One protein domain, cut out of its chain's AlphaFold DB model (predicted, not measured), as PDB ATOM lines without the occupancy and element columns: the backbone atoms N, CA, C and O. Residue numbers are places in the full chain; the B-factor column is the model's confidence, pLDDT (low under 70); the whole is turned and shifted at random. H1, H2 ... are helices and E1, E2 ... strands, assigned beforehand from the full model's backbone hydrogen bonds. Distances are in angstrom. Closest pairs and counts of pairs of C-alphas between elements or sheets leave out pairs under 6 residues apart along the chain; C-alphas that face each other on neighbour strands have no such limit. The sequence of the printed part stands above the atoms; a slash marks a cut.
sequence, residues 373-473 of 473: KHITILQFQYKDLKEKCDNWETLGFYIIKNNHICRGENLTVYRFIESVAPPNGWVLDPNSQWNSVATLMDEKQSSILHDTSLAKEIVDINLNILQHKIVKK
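This is residues 373 to 473 of the 473 residues of the protein "Pex24p domain-containing protein" of Tetrapisispora blattae (strain ATCC 34711 / CBS 6284 / DSM 70876 / NBRC 10599 / NRRL Y-10934 / UCD 77-7) (UniProt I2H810). A long, strongly twisted ribbon of two antiparallel strands, E1 and E4, runs the length of the domain, with E2 beside E1 and the very short E3 at the last residues of E4; loops make up much of the rest. The four strands form one sheet, order E2 - E1 - E4 - E3, antiparallel throughout and curled like part of a barrel, while residues 442 to 448, with H1, and residues 450 to 456 stick out from it. The printed part has 101 residues with four named strands and one named helix, in the order E1, E2, E3, H1, E4; the class is mostly strand, though under half of the residues are in named elements. The whole is elongated, 47 by 29 by 25 A, and only just loose, close to compact, with a radius of gyration of the C-alphas of 15.3 A.

E1, residues 373 to 384, and E2, residues 393 to 399, form a hairpin, antiparallel at 154 degrees between directions; C-alphas 394 and 381 face each other at 4.4 A, and N 395 and O 380 are within hydrogen-bond range at 2.8 A. Residues 397 to 398 of E2 also pair with residues 413 to 414, antiparallel. E3, residues 426 to 428, is an edge strand, as is E2, and is apart from E1 and E2. H1, residues 443 to 448, is not on the sheet and is apart from E1 and E2; 0 of its 2 O i to N i+4 pairs and 2 of its 3 O i to N i+3 pairs are within hydrogen-bond range. E4, residues 459 to 472, pairs with E1 over residues 459 to 470, antiparallel at 161 degrees, with N 377 and O 466 at 2.8 A and C-alphas 376 and 467 facing each other at 4.6 A. The pairing is staggered: E4 pairs with E3 over residues 470 to 472, antiparallel at 115 degrees, with N 427 and O 471 at 2.9 A and C-alphas 472 and 426 facing each other at 4.5 A. Residues 435 to 436 pair with residues 466 to 467 of E4, antiparallel.

E1 begins at C-alpha 373, (161.779, 112.645, 167.403), and measures 35.9 A from first to last C-alpha. E2 measures 18.8 A, E3 6.8 A and H1 10.1 A. H1 begins at C-alpha 443, (169.469, 95.900, 187.257). E4 measures 39.5 A and ends at C-alpha 472, (156.544, 115.698, 161.936).

The two C-alphas farthest apart, those of Lys 388 and Lys 473, are 48.4 A apart. The printed part has no cut. The links E2 to E3, 26 residues, and E3 to H1, 14 residues, are long. The mean pLDDT of the printed part is 73.9; residue 389, residues 402 to 410 and residues 438 to 459 are under 70.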
ATOM      1  N   LYS A 373     161.897 113.378 166.133       88.94
ATOM      2  CA  LYS A 373     161.779 112.645 167.403       88.94
ATOM      3  C   LYS A 373     162.179 111.190 167.202       88.94
ATOM      4  O   LYS A 373     162.164 110.702 166.078       88.94
ATOM      5  N   HIS A 374     162.510 110.499 168.285       86.06
ATOM      6  CA  HIS A 374     162.741 109.057 168.268       86.06
ATOM      7  C   HIS A 374     161.544 108.342 168.894       86.06
ATOM      8  O   HIS A 374     161.054 108.760 169.945       86.06
ATOM      9  N   ILE A 375     161.058 107.294 168.232       88.12
ATOM     10  CA  ILE A 375     160.117 106.340 168.820       88.12
ATOM     11  C   ILE A 375     160.934 105.178 169.358       88.12
ATOM     12  O   ILE A 375     161.743 104.608 168.629       88.12
ATOM     13  N   THR A 376     160.678 104.826 170.614       87.38
ATOM     14  CA  THR A 376     161.246 103.648 171.262       87.38
ATOM     15  C   THR A 376     160.188 102.556 171.338       87.38
ATOM     16  O   THR A 376     159.078 102.784 171.833       87.38
ATOM     17  N   ILE A 377     160.543 101.371 170.857       87.69
ATOM     18  CA  ILE A 377     159.716 100.170 170.865       87.69
ATOM     19  C   ILE A 377     160.418  99.101 171.687       87.69
ATOM     20  O   ILE A 377     161.629  98.918 171.578       87.69
ATOM     21  N   LEU A 378     159.643  98.386 172.493       87.81
ATOM     22  CA  LEU A 378     160.094  97.189 173.185       87.81
ATOM     23  C   LEU A 378     159.659  95.958 172.399       87.81
ATOM     24  O   LEU A 378     158.464  95.771 172.163       87.81
ATOM     25  N   GLN A 379     160.619  95.130 172.013       88.75
ATOM     26  CA  GLN A 379     160.376  93.795 171.486       88.75
ATOM     27  C   GLN A 379     160.494  92.797 172.634       88.75
ATOM     28  O   GLN A 379     161.547  92.699 173.268       88.75
ATOM     29  N   PHE A 380     159.425  92.044 172.874       85.69
ATOM     30  CA  PHE A 380     159.428  90.954 173.842       85.69
ATOM     31  C   PHE A 380     159.718  89.650 173.119       85.69
ATOM     32  O   PHE A 380     159.025  89.290 172.162       85.69
ATOM     33  N   GLN A 381     160.740  88.954 173.590       87.38
ATOM     34  CA  GLN A 381     161.073  87.609 173.162       87.38
ATOM     35  C   GLN A 381     160.916  86.671 174.346       87.38
ATOM     36  O   GLN A 381     161.235  87.037 175.478       87.38
ATOM     37  N   TYR A 382     160.424  85.472 174.084       85.38
ATOM     38  CA  TYR A 382     160.354  84.424 175.082       85.38
ATOM     39  C   TYR A 382     161.037  83.168 174.565       85.38
ATOM     40  O   TYR A 382     161.120  82.935 173.356       85.38
ATOM     41  N   LYS A 383     161.548  82.381 175.501       85.81
ATOM     42  CA  LYS A 383     162.119  81.070 175.238       85.81
ATOM     43  C   LYS A 383     161.425  80.061 176.138       85.81
ATOM     44  O   LYS A 383     161.431  80.220 177.361       85.81
ATOM     45  N   ASP A 384     160.814  79.052 175.529       80.62
ATOM     46  CA  ASP A 384     160.231  77.939 176.271       80.62
ATOM     47  C   ASP A 384     161.365  77.068 176.827       80.62
ATOM     48  O   ASP A 384     162.220  76.583 176.086       80.62
ATOM     49  N   LEU A 385     161.395  76.888 178.147       77.75
ATOM     50  CA  LEU A 385     162.433  76.100 178.812       77.75
ATOM     51  C   LEU A 385     162.219  74.578 178.657       77.75
ATOM     52  O   LEU A 385     163.110  73.804 179.016       77.75
ATOM     53  N   LYS A 386     161.063  74.123 178.143       76.56
ATOM     54  CA  LYS A 386     160.774  72.688 177.926       76.56
ATOM     55  C   LYS A 386     161.348  72.129 176.631       76.56
ATOM     56  O   LYS A 386     161.678  70.942 176.586       76.56
ATOM     57  N   GLU A 387     161.450  72.937 175.585       72.44
ATOM     58  CA  GLU A 387     161.997  72.486 174.310       72.44
ATOM     59  C   GLU A 387     163.522  72.642 174.304       72.44
ATOM     60  O   GLU A 387     164.069  73.676 174.664       72.44
ATOM     61  N   LYS A 388     164.248  71.607 173.856       71.12
ATOM     62  CA  LYS A 388     165.721  71.634 173.713       71.12
ATOM     63  C   LYS A 388     166.226  72.611 172.634       71.12
ATOM     64  O   LYS A 388     167.417  72.614 172.329       71.12
ATOM     65  N   CYS A 389     165.342  73.389 172.021       68.19
ATOM     66  CA  CYS A 389     165.671  74.326 170.961       68.19
ATOM     67  C   CYS A 389     166.054  75.681 171.571       68.19
ATOM     68  O   CYS A 389     165.257  76.315 172.252       68.19
ATOM     69  N   ASP A 390     167.261  76.167 171.278       75.94
ATOM     70  CA  ASP A 390     167.776  77.463 171.753       75.94
ATOM     71  C   ASP A 390     167.163  78.689 171.037       75.94
ATOM     72  O   ASP A 390     167.730  79.784 171.051       75.94
ATOM     73  N   ASN A 391     165.997  78.534 170.412       83.62
ATOM     74  CA  ASN A 391     165.400  79.566 169.574       83.62
ATOM     75  C   ASN A 391     164.509  80.499 170.403       83.62
ATOM     76  O   ASN A 391     163.608  80.057 171.108       83.62
ATOM     77  N   TRP A 392     164.747  81.803 170.284       83.75
ATOM     78  CA  TRP A 392     163.894  82.839 170.863       83.75
ATOM     79  C   TRP A 392     162.714  83.130 169.935       83.75
ATOM     80  O   TRP A 392     162.914  83.473 168.766       83.75
ATOM     81  N   GLU A 393     161.491  83.067 170.457       84.44
ATOM     82  CA  GLU A 393     160.282  83.450 169.724       84.44
ATOM     83  C   GLU A 393     159.860  84.876 170.093       84.44
ATOM     84  O   GLU A 393     159.907  85.285 171.254       84.44
ATOM     85  N   THR A 394     159.460  85.678 169.101       86.31
ATOM     86  CA  THR A 394     159.016  87.062 169.342       86.31
ATOM     87  C   THR A 394     157.524  87.086 169.657       86.31
ATOM     88  O   THR A 394     156.707  86.704 168.824       86.31
ATOM     89  N   LEU A 395     157.166  87.584 170.841       86.00
ATOM     90  CA  LEU A 395     155.780  87.666 171.307       86.00
ATOM     91  C   LEU A 395     155.050  88.889 170.731       86.00
ATOM     92  O   LEU A 395     153.867  88.819 170.398       86.00
ATOM     93  N   GLY A 396     155.757  90.015 170.605       86.56
ATOM     94  CA  GLY A 396     155.210  91.244 170.033       86.56
ATOM     95  C   GLY A 396     156.022  92.498 170.347       86.56
ATOM     96  O   GLY A 396     156.983  92.479 171.122       86.56
ATOM     97  N   PHE A 397     155.600  93.602 169.731       86.31
ATOM     98  CA  PHE A 397     156.217  94.922 169.827       86.31
ATOM     99  C   PHE A 397     155.285  95.918 170.534       86.31
ATOM    100  O   PHE A 397     154.096  95.998 170.211       86.31
ATOM    101  N   TYR A 398     155.833  96.707 171.462       85.62
ATOM    102  CA  TYR A 398     155.092  97.672 172.283       85.62
ATOM    103  C   TYR A 398     155.705  99.069 172.183       85.62
ATOM    104  O   TYR A 398     156.909  99.240 172.363       85.62
ATOM    105  N   ILE A 399     154.874 100.087 171.944       82.81
ATOM    106  CA  ILE A 399     155.314 101.488 171.869       82.81
ATOM    107  C   ILE A 399     155.288 102.115 173.267       82.81
ATOM    108  O   ILE A 399     154.237 102.148 173.909       82.81
ATOM    109  N   ILE A 400     156.411 102.689 173.711       79.50
ATOM    110  CA  ILE A 400     156.460 103.463 174.960       79.50
ATOM    111  C   ILE A 400     156.106 104.924 174.667       79.50
ATOM    112  O   ILE A 400     156.788 105.600 173.894       79.50
ATOM    113  N   LYS A 401     155.079 105.454 175.337       70.56
ATOM    114  CA  LYS A 401     154.809 106.898 175.374       70.56
ATOM    115  C   LYS A 401     155.469 107.496 176.623       70.56
ATOM    116  O   LYS A 401     155.220 107.046 177.730       70.56
ATOM    117  N   ASN A 402     156.295 108.531 176.448       63.19
ATOM    118  CA  ASN A 402     156.855 109.368 177.527       63.19
ATOM    119  C   ASN A 402     157.798 108.686 178.543       63.19
ATOM    120  O   ASN A 402     157.768 109.046 179.716       63.19
ATOM    121  N   ASN A 403     158.665 107.756 178.119       59.41
ATOM    122  CA  ASN A 403     159.721 107.139 178.955       59.41
ATOM    123  C   ASN A 403     159.252 106.467 180.266       59.41
ATOM    124  O   ASN A 403     160.083 106.043 181.067       59.41
ATOM    125  N   HIS A 404     157.946 106.324 180.484       55.72
ATOM    126  CA  HIS A 404     157.375 105.691 181.663       55.72
ATOM    127  C   HIS A 404     156.374 104.631 181.216       55.72
ATOM    128  O   HIS A 404     155.402 104.925 180.525       55.72
ATOM    129  N   ILE A 405     156.614 103.383 181.620       56.34
ATOM    130  CA  ILE A 405     155.635 102.306 181.483       56.34
ATOM    131  C   ILE A 405     154.595 102.530 182.586       56.34
ATOM    132  O   ILE A 405     154.755 102.072 183.718       56.34
ATOM    133  N   CYS A 406     153.551 103.303 182.295       46.78
ATOM    134  CA  CYS A 406     152.439 103.477 183.222       46.78
ATOM    135  C   CYS A 406     151.572 102.209 183.208       46.78
ATOM    136  O   CYS A 406     150.951 101.873 182.201       46.78
ATOM    137  N   ARG A 407     151.538 101.491 184.336       47.72
ATOM    138  CA  ARG A 407     150.649 100.339 184.562       47.72
ATOM    139  C   ARG A 407     149.195 100.771 184.304       47.72
ATOM    140  O   ARG A 407     148.694 101.637 185.014       47.72
ATOM    141  N   GLY A 408     148.525 100.160 183.325       51.84
ATOM    142  CA  GLY A 408     147.078 100.314 183.105       51.84
ATOM    143  C   GLY A 408     146.639 101.136 181.888       51.84
ATOM    144  O   GLY A 408     145.436 101.260 181.674       51.84
ATOM    145  N   GLU A 409     147.551 101.667 181.068       60.03
ATOM    146  CA  GLU A 409     147.166 102.220 179.760       60.03
ATOM    147  C   GLU A 409     147.034 101.102 178.711       60.03
ATOM    148  O   GLU A 409     147.832 100.166 178.688       60.03
ATOM    149  N   ASN A 410     146.024 101.193 177.834       62.44
ATOM    150  CA  ASN A 410     145.823 100.257 176.724       62.44
ATOM    151  C   ASN A 410     147.013 100.332 175.754       62.44
ATOM    152  O   ASN A 410     147.057 101.183 174.862       62.44
ATOM    153  N   LEU A 411     147.993  99.449 175.945       71.38
ATOM    154  CA  LEU A 411     149.146  99.322 175.064       71.38
ATOM    155  C   LEU A 411     148.706  98.682 173.744       71.38
ATOM    156  O   LEU A 411     148.145  97.588 173.718       71.38
ATOM    157  N   THR A 412     148.975  99.363 172.634       78.06
ATOM    158  CA  THR A 412     148.786  98.813 171.288       78.06
ATOM    159  C   THR A 412     149.908  97.825 170.989       78.06
ATOM    160  O   THR A 412     151.072  98.227 170.926       78.06
ATOM    161  N   VAL A 413     149.552  96.549 170.824       82.31
ATOM    162  CA  VAL A 413     150.484  95.454 170.525       82.31
ATOM    163  C   VAL A 413     150.549  95.229 169.020       82.31
ATOM    164  O   VAL A 413     149.515  95.034 168.378       82.31
ATOM    165  N   TYR A 414     151.758  95.219 168.465       87.06
ATOM    166  CA  TYR A 414     152.003  94.920 167.054       87.06
ATOM    167  C   TYR A 414     152.694  93.562 166.920       87.06
ATOM    168  O   TYR A 414     153.589  93.240 167.700       87.06
ATOM    169  N   ARG A 415     152.285  92.758 165.928       86.00
ATOM    170  CA  ARG A 415     152.911  91.449 165.647       86.00
ATOM    171  C   ARG A 415     154.195  91.573 164.831       86.00
ATOM    172  O   ARG A 415     155.116  90.795 165.028       86.00
ATOM    173  N   PHE A 416     154.252  92.558 163.943       89.88
ATOM    174  CA  PHE A 416     155.359  92.763 163.014       89.88
ATOM    175  C   PHE A 416     155.891  94.184 163.162       89.88
ATOM    176  O   PHE A 416     155.103  95.113 163.370       89.88
ATOM    177  N   ILE A 417     157.205  94.367 163.034       88.50
ATOM    178  CA  ILE A 417     157.834  95.686 163.159       88.50
ATOM    179  C   ILE A 417     157.379  96.636 162.041       88.50
ATOM    180  O   ILE A 417     157.210  97.832 162.263       88.50
ATOM    181  N   GLU A 418     157.065  96.091 160.866       90.69
ATOM    182  CA  GLU A 418     156.583  96.817 159.687       90.69
ATOM    183  C   GLU A 418     155.162  97.365 159.879       90.69
ATOM    184  O   GLU A 418     154.765  98.322 159.219       90.69
ATOM    185  N   SER A 419     154.387  96.777 160.796       90.06
ATOM    186  CA  SER A 419     153.018  97.217 161.100       90.06
ATOM    187  C   SER A 419     152.944  98.392 162.076       90.06
ATOM    188  O   SER A 419     151.850  98.880 162.373       90.06
ATOM    189  N   VAL A 420     154.086  98.858 162.586       88.62
ATOM    190  CA  VAL A 420     154.112  99.946 163.557       88.62
ATOM    191  C   VAL A 420     153.839 101.279 162.862       88.62
ATOM    192  O   VAL A 420     154.676 101.816 162.139       88.62
ATOM    193  N   ALA A 421     152.662 101.847 163.124       88.06
ATOM    194  CA  ALA A 421     152.289 103.163 162.623       88.06
ATOM    195  C   ALA A 421     152.767 104.281 163.573       88.06
ATOM    196  O   ALA A 421     152.614 104.160 164.794       88.06
ATOM    197  N   PRO A 422     153.311 105.395 163.048       88.19
ATOM    198  CA  PRO A 422     153.640 106.557 163.864       88.19
ATOM    199  C   PRO A 422     152.361 107.257 164.376       88.19
ATOM    200  O   PRO A 422     151.274 107.063 163.826       88.19
ATOM    201  N   PRO A 423     152.458 108.104 165.419       86.00
ATOM    202  CA  PRO A 423     151.321 108.883 165.904       86.00
ATOM    203  C   PRO A 423     150.737 109.798 164.819       86.00
ATOM    204  O   PRO A 423     151.461 110.274 163.945       86.00
ATOM    205  N   ASN A 424     149.446 110.127 164.923       85.25
ATOM    206  CA  ASN A 424     148.775 111.026 163.978       85.25
ATOM    207  C   ASN A 424     149.574 112.329 163.771       85.25
ATOM    208  O   ASN A 424     149.899 113.031 164.732       85.25
ATOM    209  N   GLY A 425     149.886 112.644 162.510       88.19
ATOM    210  CA  GLY A 425     150.685 113.816 162.125       88.19
ATOM    211  C   GLY A 425     152.202 113.588 162.064       88.19
ATOM    212  O   GLY A 425     152.943 114.537 161.815       88.19
ATOM    213  N   TRP A 426     152.674 112.359 162.270       89.94
ATOM    214  CA  TRP A 426     154.079 111.975 162.118       89.94
ATOM    215  C   TRP A 426     154.250 110.969 160.981       89.94
ATOM    216  O   TRP A 426     153.344 110.191 160.684       89.94
ATOM    217  N   VAL A 427     155.422 110.982 160.351       92.38
ATOM    218  CA  VAL A 427     155.827 110.045 159.298       92.38
ATOM    219  C   VAL A 427     157.157 109.414 159.711       92.38
ATOM    220  O   VAL A 427     158.022 110.089 160.276       92.38
ATOM    221  N   LEU A 428     157.308 108.108 159.488       90.94
ATOM    222  CA  LEU A 428     158.585 107.423 159.693       90.94
ATOM    223  C   LEU A 428     159.607 107.973 158.688       90.94
ATOM    224  O   LEU A 428     159.286 108.112 157.511       90.94
ATOM    225  N   ASP A 429     160.815 108.306 159.148       91.75
ATOM    226  CA  ASP A 429     161.889 108.773 158.263       91.75
ATOM    227  C   ASP A 429     162.338 107.597 157.369       91.75
ATOM    228  O   ASP A 429     162.905 106.648 157.911       91.75
ATOM    229  N   PRO A 430     162.099 107.601 156.040       88.12
ATOM    230  CA  PRO A 430     162.390 106.447 155.179       88.12
ATOM    231  C   PRO A 430     163.887 106.126 155.094       88.12
ATOM    232  O   PRO A 430     164.260 105.027 154.694       88.12
ATOM    233  N   ASN A 431     164.742 107.078 155.476       90.88
ATOM    234  CA  ASN A 431     166.193 106.916 155.485       90.88
ATOM    235  C   ASN A 431     166.727 106.405 156.832       90.88
ATOM    236  O   ASN A 431     167.917 106.112 156.947       90.88
ATOM    237  N   SER A 432     165.886 106.330 157.866       90.62
ATOM    238  CA  SER A 432     166.260 105.758 159.159       90.62
ATOM    239  C   SER A 432     165.987 104.257 159.137       90.62
ATOM    240  O   SER A 432     164.953 103.819 158.653       90.62
ATOM    241  N   GLN A 433     166.905 103.465 159.687       90.62
ATOM    242  CA  GLN A 433     166.666 102.053 159.993       90.62
ATOM    243  C   GLN A 433     166.348 101.897 161.486       90.62
ATOM    244  O   GLN A 433     166.620 102.801 162.285       90.62
ATOM    245  N   TRP A 434     165.744 100.769 161.865       87.38
ATOM    246  CA  TRP A 434     165.547 100.416 163.270       87.38
ATOM    247  C   TRP A 434     166.891 100.059 163.893       87.38
ATOM    248  O   TRP A 434     167.499  99.055 163.532       87.38
ATOM    249  N   ASN A 435     167.336 100.864 164.855       88.31
ATOM    250  CA  ASN A 435     168.575 100.602 165.574       88.31
ATOM    251  C   ASN A 435     168.252  99.924 166.906       88.31
ATOM    252  O   ASN A 435     167.475 100.455 167.706       88.31
ATOM    253  N   SER A 436     168.865  98.767 167.160       84.44
ATOM    254  CA  SER A 436     168.849  98.141 168.480       84.44
ATOM    255  C   SER A 436     169.742  98.943 169.417       84.44
ATOM    256  O   SER A 436     170.962  98.983 169.240       84.44
ATOM    257  N   VAL A 437     169.149  99.594 170.411       80.94
ATOM    258  CA  VAL A 437     169.920 100.319 171.417       80.94
ATOM    259  C   VAL A 437     170.210  99.347 172.548       80.94
ATOM    260  O   VAL A 437     169.348  99.066 173.375       80.94
ATOM    261  N   ALA A 438     171.438  98.828 172.573       64.69
ATOM    262  CA  ALA A 438     171.967  98.024 173.671       64.69
ATOM    263  C   ALA A 438     172.270  98.917 174.887       64.69
ATOM    264  O   ALA A 438     173.400  99.018 175.354       64.69
ATOM    265  N   THR A 439     171.270  99.643 175.379       55.06
ATOM    266  CA  THR A 439     171.367 100.278 176.691       55.06
ATOM    267  C   THR A 439     171.097  99.205 177.726       55.06
ATOM    268  O   THR A 439     169.974  98.711 177.813       55.06
ATOM    269  N   LEU A 440     172.144  98.852 178.478       47.06
ATOM    270  CA  LEU A 440     172.065  98.112 179.735       47.06
ATOM    271  C   LEU A 440     170.900  98.685 180.548       47.06
ATOM    272  O   LEU A 440     170.977  99.801 181.060       47.06
ATOM    273  N   MET A 441     169.794  97.946 180.604       51.31
ATOM    274  CA  MET A 441     168.784  98.157 181.628       51.31
ATOM    275  C   MET A 441     169.518  97.998 182.959       51.31
ATOM    276  O   MET A 441     169.942  96.890 183.284       51.31
ATOM    277  N   ASP A 442     169.718  99.094 183.694       49.91
ATOM    278  CA  ASP A 442     170.187  99.033 185.077       49.91
ATOM    279  C   ASP A 442     169.359  97.966 185.813       49.91
ATOM    280  O   ASP A 442     168.124  97.980 185.738       49.91
ATOM    281  N   GLU A 443     170.032  97.059 186.533       49.47
ATOM    282  CA  GLU A 443     169.469  95.900 187.257       49.47
ATOM    283  C   GLU A 443     168.152  96.199 188.002       49.47
ATOM    284  O   GLU A 443     167.298  95.328 188.161       49.47
ATOM    285  N   LYS A 444     167.934  97.454 188.406       47.84
ATOM    286  CA  LYS A 444     166.733  97.940 189.093       47.84
ATOM    287  C   LYS A 444     165.419  97.875 188.312       47.84
ATOM    288  O   LYS A 444     164.384  97.895 188.971       47.84
ATOM    289  N   GLN A 445     165.402  97.837 186.977       50.03
ATOM    290  CA  GLN A 445     164.131  97.738 186.227       50.03
ATOM    291  C   GLN A 445     163.696  96.291 185.955       50.03
ATOM    292  O   GLN A 445     162.505  96.043 185.773       50.03
ATOM    293  N   SER A 446     164.624  95.330 186.029       51.38
ATOM    294  CA  SER A 446     164.314  93.893 185.929       51.38
ATOM    295  C   SER A 446     163.442  93.393 187.094       51.38
ATOM    296  O   SER A 446     162.585  92.532 186.913       51.38
ATOM    297  N   SER A 447     163.570  94.003 188.279       49.12
ATOM    298  CA  SER A 447     162.826  93.613 189.484       49.12
ATOM    299  C   SER A 447     161.326  93.922 189.420       49.12
ATOM    300  O   SER A 447     160.544  93.275 190.110       49.12
ATOM    301  N   ILE A 448     160.893  94.853 188.560       49.66
ATOM    302  CA  ILE A 448     159.476  95.244 188.425       49.66
ATOM    303  C   ILE A 448     158.666  94.190 187.638       49.66
ATOM    304  O   ILE A 448     157.441  94.127 187.767       49.66
ATOM    305  N   LEU A 449     159.332  93.328 186.862       49.25
ATOM    306  CA  LEU A 449     158.699  92.251 186.088       49.25
ATOM    307  C   LEU A 449     158.586  90.920 186.851       49.25
ATOM    308  O   LEU A 449     157.768  90.089 186.469       49.25
ATOM    309  N   HIS A 450     159.325  90.729 187.948       48.66
ATOM    310  CA  HIS A 450     159.306  89.480 188.724       48.66
ATOM    311  C   HIS A 450     158.115  89.331 189.694       48.66
ATOM    312  O   HIS A 450     157.910  88.250 190.241       48.66
ATOM    313  N   ASP A 451     157.300  90.375 189.881       45.81
ATOM    314  CA  ASP A 451     156.208  90.401 190.873       45.81
ATOM    315  C   ASP A 451     154.851  89.865 190.365       45.81
ATOM    316  O   ASP A 451     153.837  89.957 191.061       45.81
ATOM    317  N   THR A 452     154.782  89.285 189.162       48.31
ATOM    318  CA  THR A 452     153.581  88.572 188.700       48.31
ATOM    319  C   THR A 452     153.703  87.081 189.013       48.31
ATOM    320  O   THR A 452     154.510  86.350 188.443       48.31
ATOM    321  N   SER A 453     152.844  86.598 189.912       43.81
ATOM    322  CA  SER A 453     152.770  85.219 190.423       43.81
ATOM    323  C   SER A 453     152.488  84.118 189.380       43.81
ATOM    324  O   SER A 453     152.273  82.970 189.756       43.81
ATOM    325  N   LEU A 454     152.510  84.444 188.084       46.78
ATOM    326  CA  LEU A 454     152.344  83.517 186.960       46.78
ATOM    327  C   LEU A 454     153.659  83.198 186.229       46.78
ATOM    328  O   LEU A 454     153.702  82.228 185.484       46.78
ATOM    329  N   ALA A 455     154.743  83.948 186.458       47.62
ATOM    330  CA  ALA A 455     156.026  83.743 185.772       47.62
ATOM    331  C   ALA A 455     156.912  82.651 186.410       47.62
ATOM    332  O   ALA A 455     158.091  82.537 186.087       47.62
ATOM    333  N   LYS A 456     156.379  81.867 187.357       45.69
ATOM    334  CA  LYS A 456     157.198  80.959 188.172       45.69
ATOM    335  C   LYS A 456     157.485  79.600 187.543       45.69
ATOM    336  O   LYS A 456     158.251  78.843 188.126       45.69
ATOM    337  N   GLU A 457     156.956  79.308 186.360       51.19
ATOM    338  CA  GLU A 457     157.315  78.087 185.646       51.19
ATOM    339  C   GLU A 457     157.540  78.351 184.147       51.19
ATOM    340  O   GLU A 457     156.599  78.514 183.377       51.19
ATOM    341  N   ILE A 458     158.821  78.273 183.751       54.97
ATOM    342  CA  ILE A 458     159.286  77.722 182.459       54.97
ATOM    343  C   ILE A 458     159.348  78.721 181.280       54.97
ATOM    344  O   ILE A 458     159.234  78.325 180.128       54.97
ATOM    345  N   VAL A 459     159.596  80.014 181.512       58.59
ATOM    346  CA  VAL A 459     159.860  80.943 180.394       58.59
ATOM    347  C   VAL A 459     160.955  81.950 180.738       58.59
ATOM    348  O   VAL A 459     160.791  82.749 181.659       58.59
ATOM    349  N   ASP A 460     162.037  81.950 179.956       70.31
ATOM    350  CA  ASP A 460     163.002  83.054 179.945       70.31
ATOM    351  C   ASP A 460     162.476  84.169 179.032       70.31
ATOM    352  O   ASP A 460     162.000  83.905 177.925       70.31
ATOM    353  N   ILE A 461     162.555  85.426 179.482       71.81
ATOM    354  CA  ILE A 461     162.084  86.600 178.733       71.81
ATOM    355  C   ILE A 461     163.282  87.494 178.408       71.81
ATOM    356  O   ILE A 461     164.004  87.916 179.309       71.81
ATOM    357  N   ASN A 462     163.457  87.823 177.129       75.31
ATOM    358  CA  ASN A 462     164.439  88.794 176.659       75.31
ATOM    359  C   ASN A 462     163.727  90.035 176.105       75.31
ATOM    360  O   ASN A 462     162.660  89.945 175.490       75.31
ATOM    361  N   LEU A 463     164.311  91.210 176.341       74.31
ATOM    362  CA  LEU A 463     163.709  92.497 176.018       74.31
ATOM    363  C   LEU A 463     164.686  93.325 175.188       74.31
ATOM    364  O   LEU A 463     165.677  93.841 175.702       74.31
ATOM    365  N   ASN A 464     164.378  93.474 173.900       77.19
ATOM    366  CA  ASN A 464     165.182  94.281 172.984       77.19
ATOM    367  C   ASN A 464     164.538  95.658 172.807       77.19
ATOM    368  O   ASN A 464     163.337  95.773 172.552       77.19
ATOM    369  N   ILE A 465     165.343  96.713 172.922       79.31
ATOM    370  CA  ILE A 465     164.901  98.095 172.717       79.31
ATOM    371  C   ILE A 465     165.274  98.519 171.298       79.31
ATOM    372  O   ILE A 465     166.454  98.587 170.949       79.31
ATOM    373  N   LEU A 466     164.268  98.836 170.488       80.62
ATOM    374  CA  LEU A 466     164.437  99.314 169.120       80.62
ATOM    375  C   LEU A 466     164.063 100.793 169.041       80.62
ATOM    376  O   LEU A 466     163.029 101.208 169.570       80.62
ATOM    377  N   GLN A 467     164.889 101.598 168.378       81.75
ATOM    378  CA  GLN A 467     164.621 103.017 168.159       81.75
ATOM    379  C   GLN A 467     164.577 103.359 166.673       81.75
ATOM    380  O   GLN A 467     165.393 102.877 165.889       81.75
ATOM    381  N   HIS A 468     163.651 104.245 166.307       86.06
ATOM    382  CA  HIS A 468     163.540 104.778 164.950       86.06
ATOM    383  C   HIS A 468     163.231 106.264 164.959       86.06
ATOM    384  O   HIS A 468     162.510 106.770 165.826       86.06
ATOM    385  N   LYS A 469     163.771 106.979 163.975       82.12
ATOM    386  CA  LYS A 469     163.556 108.412 163.810       82.12
ATOM    387  C   LYS A 469     162.224 108.687 163.107       82.12
ATOM    388  O   LYS A 469     161.877 108.032 162.125       82.12
ATOM    389  N   ILE A 470     161.476 109.662 163.607       84.19
ATOM    390  CA  ILE A 470     160.223 110.139 163.021       84.19
ATOM    391  C   ILE A 470     160.295 111.631 162.729       84.19
ATOM    392  O   ILE A 470     160.938 112.394 163.458       84.19
ATOM    393  N   VAL A 471     159.601 112.035 161.672       81.69
ATOM    394  CA  VAL A 471     159.514 113.416 161.198       81.69
ATOM    395  C   VAL A 471     158.074 113.889 161.341       81.69
ATOM    396  O   VAL A 471     157.137 113.168 160.990       81.69
ATOM    397  N   LYS A 472     157.874 115.086 161.892       85.56
ATOM    398  CA  LYS A 472     156.544 115.698 161.936       85.56
ATOM    399  C   LYS A 472     156.172 116.194 160.536       85.56
ATOM    400  O   LYS A 472     156.988 116.874 159.918       85.56
ATOM    401  N   LYS A 473     154.981 115.826 160.062       75.44
ATOM    402  CA  LYS A 473     154.465 116.254 158.757       75.44
ATOM    403  C   LYS A 473     154.092 117.732 158.750       75.44
ATOM    404  O   LYS A 473     153.665 118.232 159.822       75.44
TER     405      LYS A 473